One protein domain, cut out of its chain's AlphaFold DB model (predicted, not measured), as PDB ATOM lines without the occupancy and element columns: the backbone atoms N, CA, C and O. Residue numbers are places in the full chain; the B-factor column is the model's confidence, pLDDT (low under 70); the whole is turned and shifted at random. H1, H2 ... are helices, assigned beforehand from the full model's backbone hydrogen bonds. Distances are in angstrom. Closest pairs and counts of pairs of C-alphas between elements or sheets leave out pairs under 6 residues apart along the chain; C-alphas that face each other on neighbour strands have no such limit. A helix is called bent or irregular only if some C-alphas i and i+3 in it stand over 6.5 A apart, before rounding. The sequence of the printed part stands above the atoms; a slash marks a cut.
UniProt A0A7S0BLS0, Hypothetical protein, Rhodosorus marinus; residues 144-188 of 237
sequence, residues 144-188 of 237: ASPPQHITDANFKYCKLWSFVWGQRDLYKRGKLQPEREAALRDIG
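This is residues 144 to 188 of the 237 residues of the protein "Hypothetical protein" of Rhodosorus marinus (UniProt A0A7S0BLS0). A longer helix, H2, forms the base of an open, elongated shape, with the short, irregular H1 beyond its first end and H3 folding back from its last end to make a loose V with it. The stretch before H1, residues 144 to 151, turns back from H1, and the two ends of the printed part come to 9.1 A from each other, measured between the C-alphas of Ala 144 and Gly 188. The printed part has 45 residues with three named helices, in the order H1, H2, H3, and no named strand; its class is all helix. It is loose, with a radius of gyration of the C-alphas of 12.0 A, and its C-alphas span 35 by 20 by 13 A.

H2, residues 160 to 172, is 18.3 A long from its first C-alpha at (109.763, 134.549, 90.557) to its last at (124.990, 128.820, 82.283). H3, residues 178 to 186, is 12.2 A long and ends with C-alpha 186 at (119.522, 146.354, 83.612). H1, residues 152 to 157, begins with C-alpha 152 at (100.461, 134.714, 102.277) and is irregular: C-alphas 153 and 156 are 8.0 A apart.

H2 and H3 are close but not clearly touching; their closest C-alphas, those of Tyr 171 and Glu 181, are 7.7 A apart. They run opposite ways at a steep tilt of 51 degrees. H1 and H2 meet only through their link. H1 and H3 are apart. In H2 and H3 every O i to N i+4 pair is within hydrogen-bond range; in H1 0 of 2 are, beside 1 of 3 O i to N i+3 pairs.

The two C-alphas farthest apart, those of Asp 152 and Gly 174, are 35.7 A from each other. The printed part has no cut. Both links between helices are tight, with 2 residues between H1 and H2 and 5 between H2 and H3. The mean pLDDT of the printed part is 89.7, and no printed residue is under 70.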
ATOM      1  N   ALA A 144     118.590 141.135  95.821       82.50
ATOM      2  CA  ALA A 144     117.591 140.277  96.442       82.50
ATOM      3  C   ALA A 144     117.313 139.032  95.588       82.50
ATOM      4  O   ALA A 144     117.073 139.093  94.382       82.50
ATOM      5  N   SER A 145     117.309 137.867  96.235       82.50
ATOM      6  CA  SER A 145     116.817 136.642  95.605       82.50
ATOM      7  C   SER A 145     115.324 136.493  95.877       82.50
ATOM      8  O   SER A 145     114.925 136.611  97.038       82.50
ATOM      9  N   PRO A 146     114.506 136.181  94.855       86.31
ATOM     10  CA  PRO A 146     113.089 135.946  95.068       86.31
ATOM     11  C   PRO A 146     112.825 134.834  96.093       86.31
ATOM     12  O   PRO A 146     113.619 133.891  96.200       86.31
ATOM     13  N   PRO A 147     111.700 134.904  96.824       83.06
ATOM     14  CA  PRO A 147     111.383 133.943  97.869       83.06
ATOM     15  C   PRO A 147     111.229 132.529  97.303       83.06
ATOM     16  O   PRO A 147     110.468 132.298  96.366       83.06
ATOM     17  N   GLN A 148     111.935 131.572  97.907       84.06
ATOM     18  CA  GLN A 148     111.857 130.156  97.532       84.06
ATOM     19  C   GLN A 148     110.594 129.470  98.075       84.06
ATOM     20  O   GLN A 148     110.085 128.532  97.465       84.06
ATOM     21  N   HIS A 149     110.091 129.934  99.219       83.75
ATOM     22  CA  HIS A 149     108.921 129.372  99.888       83.75
ATOM     23  C   HIS A 149     107.743 130.340  99.821       83.75
ATOM     24  O   HIS A 149     107.909 131.543 100.033       83.75
ATOM     25  N   ILE A 150     106.561 129.793  99.539       85.50
ATOM     26  CA  ILE A 150     105.321 130.557  99.389       85.50
ATOM     27  C   ILE A 150     104.703 130.791 100.767       85.50
ATOM     28  O   ILE A 150     104.535 129.852 101.544       85.50
ATOM     29  N   THR A 151     104.349 132.039 101.043       86.75
ATOM     30  CA  THR A 151     103.577 132.483 102.203       86.75
ATOM     31  C   THR A 151     102.501 133.463 101.743       86.75
ATOM     32  O   THR A 151     102.594 134.022 100.648       86.75
ATOM     33  N   ASP A 152     101.509 133.731 102.591       85.12
ATOM     34  CA  ASP A 152     100.461 134.714 102.277       85.12
ATOM     35  C   ASP A 152     101.052 136.100 101.969       85.12
ATOM     36  O   ASP A 152     100.590 136.799 101.071       85.12
ATOM     37  N   ALA A 153     102.143 136.470 102.647       83.06
ATOM     38  CA  ALA A 153     102.817 137.753 102.462       83.06
ATOM     39  C   ALA A 153     103.568 137.884 101.123       83.06
ATOM     40  O   ALA A 153     103.861 138.999 100.700       83.06
ATOM     41  N   ASN A 154     103.916 136.775 100.459       84.75
ATOM     42  CA  ASN A 154     104.713 136.793  99.226       84.75
ATOM     43  C   ASN A 154     104.043 136.089  98.040       84.75
ATOM     44  O   ASN A 154     104.685 135.897  97.004       84.75
ATOM     45  N   PHE A 155     102.761 135.737  98.172       85.12
ATOM     46  CA  PHE A 155     102.013 134.984  97.170       85.12
ATOM     47  C   PHE A 155     102.093 135.621  95.773       85.12
ATOM     48  O   PHE A 155     102.329 134.910  94.796       85.12
ATOM     49  N   LYS A 156     102.043 136.962  95.687       87.00
ATOM     50  CA  LYS A 156     102.236 137.731  94.441       87.00
ATOM     51  C   LYS A 156     103.532 137.356  93.701       87.00
ATOM     52  O   LYS A 156     103.541 137.252  92.480       87.00
ATOM     53  N   TYR A 157     104.620 137.096  94.425       88.94
ATOM     54  CA  TYR A 157     105.958 136.846  93.876       88.94
ATOM     55  C   TYR A 157     106.341 135.360  93.820       88.94
ATOM     56  O   TYR A 157     107.474 135.020  93.477       88.94
ATOM     57  N   CYS A 158     105.411 134.447  94.118       86.12
ATOM     58  CA  CYS A 158     105.707 133.022  94.297       86.12
ATOM     59  C   CYS A 158     106.294 132.320  93.058       86.12
ATOM     60  O   CYS A 158     106.924 131.268  93.171       86.12
ATOM     61  N   LYS A 159     106.096 132.880  91.858       88.38
ATOM     62  CA  LYS A 159     106.621 132.335  90.593       88.38
ATOM     63  C   LYS A 159     107.977 132.915  90.186       88.38
ATOM     64  O   LYS A 159     108.547 132.461  89.196       88.38
ATOM     65  N   LEU A 160     108.506 133.895  90.920       92.94
ATOM     66  CA  LEU A 160     109.763 134.549  90.557       92.94
ATOM     67  C   LEU A 160     110.985 133.661  90.798       92.94
ATOM     68  O   LEU A 160     111.932 133.721  90.017       92.94
ATOM     69  N   TRP A 161     110.963 132.801  91.822       91.69
ATOM     70  CA  TRP A 161     112.092 131.908  92.102       91.69
ATOM     71  C   TRP A 161     112.371 130.959  90.932       91.69
ATOM     72  O   TRP A 161     113.499 130.889  90.448       91.69
ATOM     73  N   SER A 162     111.339 130.281  90.417       91.69
ATOM     74  CA  SER A 162     111.492 129.356  89.287       91.69
ATOM     75  C   SER A 162     111.855 130.077  87.989       91.69
ATOM     76  O   SER A 162     112.633 129.552  87.196       91.69
ATOM     77  N   PHE A 163     111.345 131.295  87.790       94.62
ATOM     78  CA  PHE A 163     111.716 132.139  86.658       94.62
ATOM     79  C   PHE A 163     113.204 132.492  86.670       94.62
ATOM     80  O   PHE A 163     113.901 132.192  85.703       94.62
ATOM     81  N   VAL A 164     113.695 133.065  87.773       93.38
ATOM     82  CA  VAL A 164     115.106 133.448  87.926       93.38
ATOM     83  C   VAL A 164     116.017 132.230  87.819       93.38
ATOM     84  O   VAL A 164     117.053 132.297  87.158       93.38
ATOM     85  N   TRP A 165     115.628 131.104  88.420       91.69
ATOM     86  CA  TRP A 165     116.375 129.855  88.292       91.69
ATOM     87  C   TRP A 165     116.496 129.411  86.829       91.69
ATOM     88  O   TRP A 165     117.599 129.121  86.371       91.69
ATOM     89  N   GLY A 166     115.395 129.444  86.071       92.94
ATOM     90  CA  GLY A 166     115.402 129.112  84.647       92.94
ATOM     91  C   GLY A 166     116.283 130.050  83.814       92.94
ATOM     92  O   GLY A 166     117.010 129.580  82.945       92.94
ATOM     93  N   GLN A 167     116.278 131.359  84.102       94.38
ATOM     94  CA  GLN A 167     117.160 132.308  83.405       94.38
ATOM     95  C   GLN A 167     118.643 132.034  83.699       94.38
ATOM     96  O   GLN A 167     119.461 132.056  82.783       94.38
ATOM     97  N   ARG A 168     118.991 131.712  84.953       91.88
ATOM     98  CA  ARG A 168     120.364 131.351  85.345       91.88
ATOM     99  C   ARG A 168     120.832 130.045  84.705       91.88
ATOM    100  O   ARG A 168     121.971 129.963  84.258       91.88
ATOM    101  N   ASP A 169     119.964 129.040  84.626       91.31
ATOM    102  CA  ASP A 169     120.269 127.776  83.946       91.31
ATOM    103  C   ASP A 169     120.470 127.976  82.433       91.31
ATOM    104  O   ASP A 169     121.422 127.442  81.865       91.31
ATOM    105  N   LEU A 170     119.637 128.801  81.785       91.94
ATOM    106  CA  LEU A 170     119.817 129.167  80.374       91.94
ATOM    107  C   LEU A 170     121.120 129.934  80.134       91.94
ATOM    108  O   LEU A 170     121.817 129.634  79.164       91.94
ATOM    109  N   TYR A 171     121.458 130.881  81.012       91.75
ATOM    110  CA  TYR A 171     122.713 131.632  80.954       91.75
ATOM    111  C   TYR A 171     123.918 130.694  81.067       91.75
ATOM    112  O   TYR A 171     124.770 130.681  80.185       91.75
ATOM    113  N   LYS A 172     123.925 129.812  82.076       89.44
ATOM    114  CA  LYS A 172     124.990 128.820  82.283       89.44
ATOM    115  C   LYS A 172     125.183 127.886  81.083       89.44
ATOM    116  O   LYS A 172     126.282 127.415  80.833       89.44
ATOM    117  N   ARG A 173     124.110 127.584  80.349       88.69
ATOM    118  CA  ARG A 173     124.155 126.736  79.145       88.69
ATOM    119  C   ARG A 173     124.484 127.511  77.864       88.69
ATOM    120  O   ARG A 173     124.438 126.904  76.796       88.69
ATOM    121  N   GLY A 174     124.706 128.826  77.934       89.00
ATOM    122  CA  GLY A 174     124.910 129.684  76.762       89.00
ATOM    123  C   GLY A 174     123.682 129.790  75.846       89.00
ATOM    124  O   GLY A 174     123.820 130.039  74.652       89.00
ATOM    125  N   LYS A 175     122.474 129.546  76.374       92.94
ATOM    126  CA  LYS A 175     121.205 129.541  75.616       92.94
ATOM    127  C   LYS A 175     120.303 130.734  75.922       92.94
ATOM    128  O   LYS A 175     119.207 130.824  75.367       92.94
ATOM    129  N   LEU A 176     120.715 131.617  76.831       92.38
ATOM    130  CA  LEU A 176     119.983 132.846  77.104       92.38
ATOM    131  C   LEU A 176     120.212 133.836  75.958       92.38
ATOM    132  O   LEU A 176     121.346 134.057  75.546       92.38
ATOM    133  N   GLN A 177     119.132 134.412  75.433       92.31
ATOM    134  CA  GLN A 177     119.233 135.420  74.379       92.31
ATOM    135  C   GLN A 177     119.964 136.668  74.906       92.31
ATOM    136  O   GLN A 177     119.625 137.112  76.011       92.31
ATOM    137  N   PRO A 178     120.905 137.258  74.142       91.38
ATOM    138  CA  PRO A 178     121.677 138.424  74.581       91.38
ATOM    139  C   PRO A 178     120.808 139.602  75.029       91.38
ATOM    140  O   PRO A 178     121.112 140.269  76.014       91.38
ATOM    141  N   GLU A 179     119.683 139.833  74.354       92.69
ATOM    142  CA  GLU A 179     118.744 140.910  74.676       92.69
ATOM    143  C   GLU A 179     118.067 140.671  76.030       92.69
ATOM    144  O   GLU A 179     117.897 141.599  76.822       92.69
ATOM    145  N   ARG A 180     117.717 139.412  76.331       93.75
ATOM    146  CA  ARG A 180     117.137 139.025  77.624       93.75
ATOM    147  C   ARG A 180     118.168 139.110  78.737       93.75
ATOM    148  O   ARG A 180     117.844 139.585  79.820       93.75
ATOM    149  N   GLU A 181     119.401 138.688  78.475       93.31
ATOM    150  CA  GLU A 181     120.505 138.863  79.415       93.31
ATOM    151  C   GLU A 181     120.701 140.344  79.764       93.31
ATOM    152  O   GLU A 181     120.692 140.700  80.944       93.31
ATOM    153  N   ALA A 182     120.832 141.204  78.751       92.56
ATOM    154  CA  ALA A 182     121.019 142.638  78.941       92.56
ATOM    155  C   ALA A 182     119.863 143.259  79.739       92.56
ATOM    156  O   ALA A 182     120.106 143.983  80.703       92.56
ATOM    157  N   ALA A 183     118.614 142.914  79.409       94.00
ATOM    158  CA  ALA A 183     117.438 143.404  80.124       94.00
ATOM    159  C   ALA A 183     117.394 142.941  81.593       94.00
ATOM    160  O   ALA A 183     117.020 143.711  82.477       94.00
ATOM    161  N   LEU A 184     117.771 141.690  81.880       93.44
ATOM    162  CA  LEU A 184     117.815 141.168  83.250       93.44
ATOM    163  C   LEU A 184     118.909 141.855  84.077       93.44
ATOM    164  O   LEU A 184     118.681 142.180  85.242       93.44
ATOM    165  N   ARG A 185     120.069 142.128  83.472       91.94
ATOM    166  CA  ARG A 185     121.148 142.893  84.115       91.94
ATOM    167  C   ARG A 185     120.741 144.341  84.392       91.94
ATOM    168  O   ARG A 185     121.076 144.851  85.456       91.94
ATOM    169  N   ASP A 186     120.006 144.971  83.477       92.81
ATOM    170  CA  ASP A 186     119.522 146.354  83.612       92.81
ATOM    171  C   ASP A 186     118.605 146.537  84.832       92.81
ATOM    172  O   ASP A 186     118.753 147.493  85.589       92.81
ATOM    173  N   ILE A 187     117.736 145.560  85.112       92.25
ATOM    174  CA  ILE A 187     116.890 145.570  86.320       92.25
ATOM    175  C   ILE A 187     117.629 145.111  87.590       92.25
ATOM    176  O   ILE A 187     117.013 144.959  88.642       92.25
ATOM    177  N   GLY A 188     118.941 144.871  87.505       88.94
ATOM    178  CA  GLY A 188     119.793 144.500  88.633       88.94
ATOM    179  C   GLY A 188     119.893 142.999  88.916       88.94
ATOM    180  O   GLY A 188     120.580 142.617  89.863       88.94
TER     181      GLY A 188